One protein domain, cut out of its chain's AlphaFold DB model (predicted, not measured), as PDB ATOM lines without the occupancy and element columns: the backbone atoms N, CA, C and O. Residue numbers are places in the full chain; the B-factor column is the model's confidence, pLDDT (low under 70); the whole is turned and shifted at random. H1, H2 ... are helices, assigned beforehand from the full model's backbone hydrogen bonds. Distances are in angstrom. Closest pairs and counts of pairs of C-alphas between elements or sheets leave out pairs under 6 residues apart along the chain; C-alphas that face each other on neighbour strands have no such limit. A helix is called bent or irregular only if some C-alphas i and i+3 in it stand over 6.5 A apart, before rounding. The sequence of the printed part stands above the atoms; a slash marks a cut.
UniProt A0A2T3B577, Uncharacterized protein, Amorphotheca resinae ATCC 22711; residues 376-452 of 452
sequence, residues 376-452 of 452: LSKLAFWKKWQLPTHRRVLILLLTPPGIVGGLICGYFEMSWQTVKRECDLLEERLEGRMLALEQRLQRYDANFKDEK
ATOM      1  N   LEU A 376      18.767  42.352  18.355       44.25
ATOM      2  CA  LEU A 376      18.170  43.003  19.529       44.25
ATOM      3  C   LEU A 376      16.903  43.791  19.189       44.25
ATOM      4  O   LEU A 376      15.914  43.678  19.907       44.25
ATOM      5  N   SER A 377      16.870  44.497  18.059       41.91
ATOM      6  CA  SER A 377      15.670  45.203  17.592       41.91
ATOM      7  C   SER A 377      14.537  44.238  17.232       41.91
ATOM      8  O   SER A 377      13.395  44.466  17.622       41.91
ATOM      9  N   LYS A 378      14.843  43.112  16.574       38.50
ATOM     10  CA  LYS A 378      13.855  42.068  16.252       38.50
ATOM     11  C   LYS A 378      13.386  41.308  17.494       38.50
ATOM     12  O   LYS A 378      12.191  41.091  17.628       38.50
ATOM     13  N   LEU A 379      14.272  40.959  18.429       43.44
ATOM     14  CA  LEU A 379      13.934  40.270  19.684       43.44
ATOM     15  C   LEU A 379      13.146  41.176  20.635       43.44
ATOM     16  O   LEU A 379      12.190  40.715  21.255       43.44
ATOM     17  N   ALA A 380      13.502  42.461  20.721       44.47
ATOM     18  CA  ALA A 380      12.764  43.458  21.490       44.47
ATOM     19  C   ALA A 380      11.391  43.740  20.866       44.47
ATOM     20  O   ALA A 380      10.398  43.783  21.587       44.47
ATOM     21  N   PHE A 381      11.302  43.851  19.535       40.03
ATOM     22  CA  PHE A 381      10.032  43.993  18.817       40.03
ATOM     23  C   PHE A 381       9.128  42.769  19.023       40.03
ATOM     24  O   PHE A 381       7.959  42.918  19.373       40.03
ATOM     25  N   TRP A 382       9.682  41.559  18.909       41.16
ATOM     26  CA  TRP A 382       8.944  40.307  19.083       41.16
ATOM     27  C   TRP A 382       8.479  40.106  20.534       41.16
ATOM     28  O   TRP A 382       7.305  39.814  20.765       41.16
ATOM     29  N   LYS A 383       9.341  40.370  21.530       48.47
ATOM     30  CA  LYS A 383       8.963  40.336  22.956       48.47
ATOM     31  C   LYS A 383       7.920  41.405  23.307       48.47
ATOM     32  O   LYS A 383       6.999  41.110  24.063       48.47
ATOM     33  N   LYS A 384       8.011  42.616  22.742       46.91
ATOM     34  CA  LYS A 384       7.052  43.714  22.983       46.91
ATOM     35  C   LYS A 384       5.667  43.434  22.388       46.91
ATOM     36  O   LYS A 384       4.677  43.894  22.950       46.91
ATOM     37  N   TRP A 385       5.587  42.656  21.305       43.53
ATOM     38  CA  TRP A 385       4.325  42.313  20.637       43.53
ATOM     39  C   TRP A 385       3.671  41.009  21.119       43.53
ATOM     40  O   TRP A 385       2.443  40.942  21.134       43.53
ATOM     41  N   GLN A 386       4.436  39.999  21.559       45.97
ATOM     42  CA  GLN A 386       3.870  38.733  22.064       45.97
ATOM     43  C   GLN A 386       3.486  38.748  23.551       45.97
ATOM     44  O   GLN A 386       2.530  38.072  23.939       45.97
ATOM     45  N   LEU A 387       4.194  39.497  24.408       46.16
ATOM     46  CA  LEU A 387       3.857  39.540  25.839       46.16
ATOM     47  C   LEU A 387       2.437  40.065  26.125       46.16
ATOM     48  O   LEU A 387       1.784  39.506  27.006       46.16
ATOM     49  N   PRO A 388       1.913  41.092  25.425       44.16
ATOM     50  CA  PRO A 388       0.550  41.571  25.651       44.16
ATOM     51  C   PRO A 388      -0.519  40.568  25.202       44.16
ATOM     52  O   PRO A 388      -1.522  40.392  25.893       44.16
ATOM     53  N   THR A 389      -0.298  39.882  24.077       45.84
ATOM     54  CA  THR A 389      -1.241  38.924  23.471       45.84
ATOM     55  C   THR A 389      -1.294  37.593  24.218       45.84
ATOM     56  O   THR A 389      -2.360  36.987  24.304       45.84
ATOM     57  N   HIS A 390      -0.195  37.174  24.853       46.06
ATOM     58  CA  HIS A 390      -0.127  35.934  25.636       46.06
ATOM     59  C   HIS A 390      -0.048  36.149  27.151       46.06
ATOM     60  O   HIS A 390       0.154  35.188  27.892       46.06
ATOM     61  N   ARG A 391      -0.277  37.377  27.644       47.41
ATOM     62  CA  ARG A 391      -0.184  37.734  29.073       47.41
ATOM     63  C   ARG A 391      -0.987  36.797  29.978       47.41
ATOM     64  O   ARG A 391      -0.523  36.435  31.050       47.41
ATOM     65  N   ARG A 392      -2.171  36.367  29.531       48.81
ATOM     66  CA  ARG A 392      -3.038  35.445  30.286       48.81
ATOM     67  C   ARG A 392      -2.485  34.019  30.330       48.81
ATOM     68  O   ARG A 392      -2.546  33.395  31.378       48.81
ATOM     69  N   VAL A 393      -1.902  33.536  29.231       51.75
ATOM     70  CA  VAL A 393      -1.309  32.189  29.135       51.75
ATOM     71  C   VAL A 393       0.009  32.114  29.903       51.75
ATOM     72  O   VAL A 393       0.262  31.130  30.588       51.75
ATOM     73  N   LEU A 394       0.811  33.180  29.858       49.12
ATOM     74  CA  LEU A 394       2.049  33.279  30.625       49.12
ATOM     75  C   LEU A 394       1.761  33.306  32.133       49.12
ATOM     76  O   LEU A 394       2.387  32.565  32.877       49.12
ATOM     77  N   ILE A 395       0.773  34.091  32.582       56.38
ATOM     78  CA  ILE A 395       0.366  34.140  33.998       56.38
ATOM     79  C   ILE A 395      -0.191  32.783  34.466       56.38
ATOM     80  O   ILE A 395       0.129  32.362  35.574       56.38
ATOM     81  N   LEU A 396      -0.949  32.072  33.620       49.34
ATOM     82  CA  LEU A 396      -1.452  30.716  33.898       49.34
ATOM     83  C   LEU A 396      -0.336  29.654  33.956       49.34
ATOM     84  O   LEU A 396      -0.381  28.767  34.799       49.34
ATOM     85  N   LEU A 397       0.696  29.756  33.113       50.06
ATOM     86  CA  LEU A 397       1.871  28.866  33.148       50.06
ATOM     87  C   LEU A 397       2.842  29.185  34.295       50.06
ATOM     88  O   LEU A 397       3.588  28.311  34.725       50.06
ATOM     89  N   LEU A 398       2.815  30.418  34.802       50.47
ATOM     90  CA  LEU A 398       3.553  30.861  35.990       50.47
ATOM     91  C   LEU A 398       2.812  30.533  37.302       50.47
ATOM     92  O   LEU A 398       3.339  30.792  38.380       50.47
ATOM     93  N   THR A 399       1.603  29.963  37.221       49.38
ATOM     94  CA  THR A 399       0.792  29.510  38.364       49.38
ATOM     95  C   THR A 399       0.546  27.995  38.352       49.38
ATOM     96  O   THR A 399      -0.593  27.535  38.409       49.38
ATOM     97  N   PRO A 400       1.610  27.179  38.369       46.88
ATOM     98  CA  PRO A 400       1.549  25.982  39.195       46.88
ATOM     99  C   PRO A 400       2.696  25.962  40.219       46.88
ATOM    100  O   PRO A 400       3.840  26.269  39.870       46.88
ATOM    101  N   PRO A 401       2.429  25.569  41.479       48.53
ATOM    102  CA  PRO A 401       3.466  25.334  42.472       48.53
ATOM    103  C   PRO A 401       4.167  24.023  42.103       48.53
ATOM    104  O   PRO A 401       3.787  22.943  42.542       48.53
ATOM    105  N   GLY A 402       5.139  24.092  41.201       58.00
ATOM    106  CA  GLY A 402       5.844  22.915  40.718       58.00
ATOM    107  C   GLY A 402       7.157  23.268  40.040       58.00
ATOM    108  O   GLY A 402       7.334  24.372  39.525       58.00
ATOM    109  N   ILE A 403       8.069  22.296  40.019       62.50
ATOM    110  CA  ILE A 403       9.437  22.389  39.479       62.50
ATOM    111  C   ILE A 403       9.459  23.018  38.071       62.50
ATOM    112  O   ILE A 403      10.342  23.811  37.750       62.50
ATOM    113  N   VAL A 404       8.441  22.739  37.253       65.62
ATOM    114  CA  VAL A 404       8.304  23.277  35.891       65.62
ATOM    115  C   VAL A 404       8.087  24.798  35.879       65.62
ATOM    116  O   VAL A 404       8.701  25.489  35.068       65.62
ATOM    117  N   GLY A 405       7.283  25.341  36.802       74.12
ATOM    118  CA  GLY A 405       7.081  26.788  36.934       74.12
ATOM    119  C   GLY A 405       8.370  27.502  37.344       74.12
ATOM    120  O   GLY A 405       8.724  28.524  36.760       74.12
ATOM    121  N   GLY A 406       9.133  26.907  38.267       74.00
ATOM    122  CA  GLY A 406      10.446  27.412  38.683       74.00
ATOM    123  C   GLY A 406      11.472  27.446  37.545       74.00
ATOM    124  O   GLY A 406      12.163  28.448  37.375       74.00
ATOM    125  N   LEU A 407      11.528  26.397  36.717       68.56
ATOM    126  CA  LEU A 407      12.426  26.337  35.556       68.56
ATOM    127  C   LEU A 407      12.066  27.375  34.485       68.56
ATOM    128  O   LEU A 407      12.958  28.022  33.933       68.56
ATOM    129  N   ILE A 408      10.772  27.575  34.212       70.38
ATOM    130  CA  ILE A 408      10.312  28.592  33.257       70.38
ATOM    131  C   ILE A 408      10.631  29.996  33.791       70.38
ATOM    132  O   ILE A 408      11.227  30.789  33.063       70.38
ATOM    133  N   CYS A 409      10.323  30.287  35.061       71.94
ATOM    134  CA  CYS A 409      10.701  31.545  35.714       71.94
ATOM    135  C   CYS A 409      12.209  31.802  35.629       71.94
ATOM    136  O   CYS A 409      12.622  32.879  35.209       71.94
ATOM    137  N   GLY A 410      13.031  30.805  35.971       77.75
ATOM    138  CA  GLY A 410      14.489  30.917  35.932       77.75
ATOM    139  C   GLY A 410      15.024  31.175  34.522       77.75
ATOM    140  O   GLY A 410      15.896  32.023  34.334       77.75
ATOM    141  N   TYR A 411      14.464  30.511  33.509       75.25
ATOM    142  CA  TYR A 411      14.833  30.755  32.114       75.25
ATOM    143  C   TYR A 411      14.462  32.172  31.653       75.25
ATOM    144  O   TYR A 411      15.253  32.832  30.969       75.25
ATOM    145  N   PHE A 412      13.277  32.659  32.037       73.69
ATOM    146  CA  PHE A 412      12.846  34.022  31.736       73.69
ATOM    147  C   PHE A 412      13.724  35.063  32.428       73.69
ATOM    148  O   PHE A 412      14.135  36.016  31.767       73.69
ATOM    149  N   GLU A 413      14.060  34.852  33.699       78.19
ATOM    150  CA  GLU A 413      14.918  35.752  34.469       78.19
ATOM    151  C   GLU A 413      16.326  35.817  33.862       78.19
ATOM    152  O   GLU A 413      16.807  36.900  33.539       78.19
ATOM    153  N   MET A 414      16.959  34.675  33.566       75.31
ATOM    154  CA  MET A 414      18.279  34.660  32.914       75.31
ATOM    155  C   MET A 414      18.264  35.331  31.535       75.31
ATOM    156  O   MET A 414      19.165  36.102  31.185       75.31
ATOM    157  N   SER A 415      17.217  35.070  30.748       76.31
ATOM    158  CA  SER A 415      17.040  35.692  29.435       76.31
ATOM    159  C   SER A 415      16.801  37.199  29.539       76.31
ATOM    160  O   SER A 415      17.213  37.949  28.656       76.31
ATOM    161  N   TRP A 416      16.113  37.655  30.587       81.44
ATOM    162  CA  TRP A 416      15.884  39.071  30.855       81.44
ATOM    163  C   TRP A 416      17.176  39.775  31.266       81.44
ATOM    164  O   TRP A 416      17.522  40.787  30.663       81.44
ATOM    165  N   GLN A 417      17.933  39.198  32.200       80.25
ATOM    166  CA  GLN A 417      19.210  39.751  32.662       80.25
ATOM    167  C   GLN A 417      20.234  39.861  31.526       80.25
ATOM    168  O   GLN A 417      20.948  40.856  31.425       80.25
ATOM    169  N   THR A 418      20.264  38.880  30.619       79.12
ATOM    170  CA  THR A 418      21.160  38.913  29.452       79.12
ATOM    171  C   THR A 418      20.774  40.033  28.487       79.12
ATOM    172  O   THR A 418      21.634  40.797  28.060       79.12
ATOM    173  N   VAL A 419      19.482  40.176  28.172       78.44
ATOM    174  CA  VAL A 419      19.006  41.269  27.306       78.44
ATOM    175  C   VAL A 419      19.259  42.628  27.952       78.44
ATOM    176  O   VAL A 419      19.696  43.542  27.263       78.44
ATOM    177  N   LYS A 420      19.032  42.754  29.263       85.19
ATOM    178  CA  LYS A 420      19.292  43.989  30.003       85.19
ATOM    179  C   LYS A 420      20.764  44.393  29.911       85.19
ATOM    180  O   LYS A 420      21.048  45.506  29.497       85.19
ATOM    181  N   ARG A 421      21.692  43.466  30.179       86.44
ATOM    182  CA  ARG A 421      23.136  43.724  30.074       86.44
ATOM    183  C   ARG A 421      23.553  44.165  28.666       86.44
ATOM    184  O   ARG A 421      24.365  45.071  28.534       86.44
ATOM    185  N   GLU A 422      23.014  43.539  27.622       81.06
ATOM    186  CA  GLU A 422      23.302  43.931  26.234       81.06
ATOM    187  C   GLU A 422      22.741  45.320  25.892       81.06
ATOM    188  O   GLU A 422      23.376  46.082  25.166       81.06
ATOM    189  N   CYS A 423      21.566  45.675  26.424       80.94
ATOM    190  CA  CYS A 423      21.016  47.021  26.290       80.94
ATOM    191  C   CYS A 423      21.887  48.064  27.002       80.94
ATOM    192  O   CYS A 423      22.220  49.068  26.378       80.94
ATOM    193  N   ASP A 424      22.308  47.791  28.238       87.19
ATOM    194  CA  ASP A 424      23.161  48.694  29.021       87.19
ATOM    195  C   ASP A 424      24.516  48.926  28.309       87.19
ATOM    196  O   ASP A 424      24.977  50.057  28.173       87.19
ATOM    197  N   LEU A 425      25.124  47.869  27.749       86.31
ATOM    198  CA  LEU A 425      26.367  47.971  26.967       86.31
ATOM    199  C   LEU A 425      26.198  48.767  25.665       86.31
ATOM    200  O   LEU A 425      27.119  49.456  25.219       86.31
ATOM    201  N   LEU A 426      25.042  48.648  25.007       82.50
ATOM    202  CA  LEU A 426      24.747  49.436  23.812       82.50
ATOM    203  C   LEU A 426      24.549  50.913  24.140       82.50
ATOM    204  O   LEU A 426      24.983  51.752  23.352       82.50
ATOM    205  N   GLU A 427      23.917  51.218  25.269       88.38
ATOM    206  CA  GLU A 427      23.732  52.584  25.756       88.38
ATOM    207  C   GLU A 427      25.087  53.237  26.049       88.38
ATOM    208  O   GLU A 427      25.404  54.255  25.438       88.38
ATOM    209  N   GLU A 428      25.962  52.570  26.810       88.81
ATOM    210  CA  GLU A 428      27.328  53.046  27.086       88.81
ATOM    211  C   GLU A 428      28.124  53.287  25.788       88.81
ATOM    212  O   GLU A 428      28.817  54.296  25.613       88.81
ATOM    213  N   ARG A 429      27.987  52.387  24.806       88.25
ATOM    214  CA  ARG A 429      28.668  52.527  23.513       88.25
ATOM    215  C   ARG A 429      28.109  53.679  22.678       88.25
ATOM    216  O   ARG A 429      28.864  54.300  21.924       88.25
ATOM    217  N   LEU A 430      26.807  53.945  22.752       87.75
ATOM    218  CA  LEU A 430      26.175  55.069  22.064       87.75
ATOM    219  C   LEU A 430      26.566  56.397  22.709       87.75
ATOM    220  O   LEU A 430      26.941  57.316  21.980       87.75
ATOM    221  N   GLU A 431      26.574  56.473  24.038       91.19
ATOM    222  CA  GLU A 431      27.051  57.637  24.789       91.19
ATOM    223  C   GLU A 431      28.513  57.952  24.461       91.19
ATOM    224  O   GLU A 431      28.843  59.087  24.111       91.19
ATOM    225  N   GLY A 432      29.381  56.935  24.435       92.31
ATOM    226  CA  GLY A 432      30.780  57.106  24.045       92.31
ATOM    227  C   GLY A 432      30.952  57.631  22.612       92.31
ATOM    228  O   GLY A 432      31.802  58.484  22.350       92.31
ATOM    229  N   ARG A 433      30.126  57.170  21.661       89.31
ATOM    230  CA  ARG A 433      30.160  57.668  20.271       89.31
ATOM    231  C   ARG A 433      29.607  59.084  20.144       89.31
ATOM    232  O   ARG A 433      30.122  59.848  19.331       89.31
ATOM    233  N   MET A 434      28.588  59.425  20.924       89.94
ATOM    234  CA  MET A 434      28.000  60.762  20.960       89.94
ATOM    235  C   MET A 434      29.002  61.779  21.514       89.94
ATOM    236  O   MET A 434      29.281  62.769  20.842       89.94
ATOM    237  N   LEU A 435      29.666  61.465  22.631       91.44
ATOM    238  CA  LEU A 435      30.754  62.281  23.184       91.44
ATOM    239  C   LEU A 435      31.910  62.462  22.187       91.44
ATOM    240  O   LEU A 435      32.438  63.562  22.024       91.44
ATOM    241  N   ALA A 436      32.291  61.402  21.468       89.19
ATOM    242  CA  ALA A 436      33.335  61.493  20.446       89.19
ATOM    243  C   ALA A 436      32.933  62.392  19.260       89.19
ATOM    244  O   ALA A 436      33.786  63.070  18.677       89.19
ATOM    245  N   LEU A 437      31.649  62.405  18.886       91.56
ATOM    246  CA  LEU A 437      31.125  63.299  17.854       91.56
ATOM    247  C   LEU A 437      31.078  64.751  18.333       91.56
ATOM    248  O   LEU A 437      31.502  65.629  17.586       91.56
ATOM    249  N   GLU A 438      30.655  65.004  19.571       95.06
ATOM    250  CA  GLU A 438      30.659  66.347  20.162       95.06
ATOM    251  C   GLU A 438      32.072  66.934  20.228       95.06
ATOM    252  O   GLU A 438      32.293  68.068  19.808       95.06
ATOM    253  N   GLN A 439      33.061  66.142  20.651       93.88
ATOM    254  CA  GLN A 439      34.462  66.575  20.657       93.88
ATOM    255  C   GLN A 439      34.985  66.888  19.251       93.88
ATOM    256  O   GLN A 439      35.768  67.821  19.071       93.88
ATOM    257  N   ARG A 440      34.572  66.118  18.236       93.06
ATOM    258  CA  ARG A 440      34.921  66.414  16.841       93.06
ATOM    259  C   ARG A 440      34.277  67.712  16.375       93.06
ATOM    260  O   ARG A 440      34.966  68.511  15.752       93.06
ATOM    261  N   LEU A 441      33.005  67.931  16.701       94.69
ATOM    262  CA  LEU A 441      32.283  69.146  16.338       94.69
ATOM    263  C   LEU A 441      32.944  70.390  16.954       94.69
ATOM    264  O   LEU A 441      33.216  71.352  16.247       94.69
ATOM    265  N   GLN A 442      33.317  70.324  18.236       93.62
ATOM    266  CA  GLN A 442      34.024  71.411  18.923       93.62
ATOM    267  C   GLN A 442      35.381  71.737  18.281       93.62
ATOM    268  O   GLN A 442      35.755  72.905  18.198       93.62
ATOM    269  N   ARG A 443      36.116  70.727  17.796       92.38
ATOM    270  CA  ARG A 443      37.376  70.953  17.064       92.38
ATOM    271  C   ARG A 443      37.148  71.614  15.708       92.38
ATOM    272  O   ARG A 443      37.939  72.466  15.322       92.38
ATOM    273  N   TYR A 444      36.082  71.245  14.999       91.56
ATOM    274  CA  TYR A 444      35.719  71.910  13.746       91.56
ATOM    275  C   TYR A 444      35.348  73.378  13.974       91.56
ATOM    276  O   TYR A 444      35.842  74.237  13.248       91.56
ATOM    277  N   ASP A 445      34.563  73.680  15.010       92.56
ATOM    278  CA  ASP A 445      34.187  75.058  15.349       92.56
ATOM    279  C   ASP A 445      35.387  75.919  15.770       92.56
ATOM    280  O   ASP A 445      35.416  77.114  15.472       92.56
ATOM    281  N   ALA A 446      36.375  75.334  16.454       89.44
ATOM    282  CA  ALA A 446      37.615  76.027  16.798       89.44
ATOM    283  C   ALA A 446      38.423  76.371  15.537       89.44
ATOM    284  O   ALA A 446      38.756  77.533  15.325       89.44
ATOM    285  N   ASN A 447      38.638  75.392  14.653       89.00
ATOM    286  CA  ASN A 447      39.395  75.600  13.419       89.00
ATOM    287  C   ASN A 447      38.716  76.604  12.471       89.00
ATOM    288  O   ASN A 447      39.396  77.371  11.798       89.00
ATOM    289  N   PHE A 448      37.382  76.640  12.431       88.69
ATOM    290  CA  PHE A 448      36.645  77.564  11.563       88.69
ATOM    291  C   PHE A 448      36.680  79.022  12.054       88.69
ATOM    292  O   PHE A 448      36.428  79.944  11.278       88.69
ATOM    293  N   LYS A 449      36.967  79.253  13.341       84.12
ATOM    294  CA  LYS A 449      37.132  80.606  13.896       84.12
ATOM    295  C   LYS A 449      38.517  81.191  13.641       84.12
ATOM    296  O   LYS A 449      38.617  82.409  13.624       84.12
ATOM    297  N   ASP A 450      39.527  80.357  13.412       81.00
ATOM    298  CA  ASP A 450      40.895  80.810  13.131       81.00
ATOM    299  C   ASP A 450      41.118  81.152  11.641       81.00
ATOM    300  O   ASP A 450      42.090  81.824  11.301       81.00
ATOM    301  N   GLU A 451      40.216  80.732  10.743       73.19
ATOM    302  CA  GLU A 451      40.259  81.053   9.301       73.19
ATOM    303  C   GLU A 451      39.498  82.339   8.907       73.19
ATOM    304  O   GLU A 451      39.474  82.701   7.727       73.19
ATOM    305  N   LYS A 452      38.880  83.045   9.862       59.28
ATOM    306  CA  LYS A 452      38.227  84.349   9.649       59.28
ATOM    307  C   LYS A 452      38.947  85.451  10.401       59.28
ATOM    308  O   LYS A 452      39.045  86.556   9.818       59.28
TER     309      LYS A 452
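AT A GLANCE: This is residues 376 to 452 of the 452 residues of an uncharacterized protein of Amorphotheca resinae ATCC 22711 (UniProt A0A2T3B577). One long, straight helix, H3, makes the longest axis of a thin hook: before it, a short arm of two small helices, H1 and H2, folds back loosely over its first part. H1 and H2 make the two pieces of this arm, with a corner between them, and the far part of H3, residues 424 to 450, sticks out alone. The printed part has 77 residues with three named helices in the order H1, H2, H3 and no named strand; the class is all helix. The whole is extended, with a radius of gyration of the C-alphas of 22.5 A, and its outline is a rod of 75 by 22 by 14 A.

HOW THE PARTS SIT: H1, residues 376 to 389, and H2, residues 391 to 397, meet only through their link. H3, residues 403 to 450, is close to H2 but not clearly touching it, with 1 pair of C-alphas within 8 A; the closest, those of Leu 397 and Gly 405, are 6.8 A apart. H2 and H3 run opposite ways at a steep tilt of 41 degrees. H1 and H3 are near each other, with 5 pairs of C-alphas within 10 A. Each O i to N i+4 pair is within hydrogen-bond range in H2 and H3; in H1, 8 of 10 are.

IN THESE COORDINATES: H1 begins at C-alpha 376, (18.170, 43.003, 19.529), and is 20.2 A long. It is neither bent nor irregular, but only just: C-alphas 385 and 388 are 6.3 A apart. H2 has seven residues. H3 runs 71.4 A from C-alpha 403 at (9.437, 22.389, 39.479) to C-alpha 450 at (40.895, 80.810, 13.131).

THE WHOLE: The two C-alphas farthest apart, those of Gly 402 and Lys 452, are 76.1 A apart. The printed part has no cut and ends at the chain's last residue; both links are tight. Mean pLDDT of the printed part is 70.4, and residues 376 to 404, 407 and 452 are under 70.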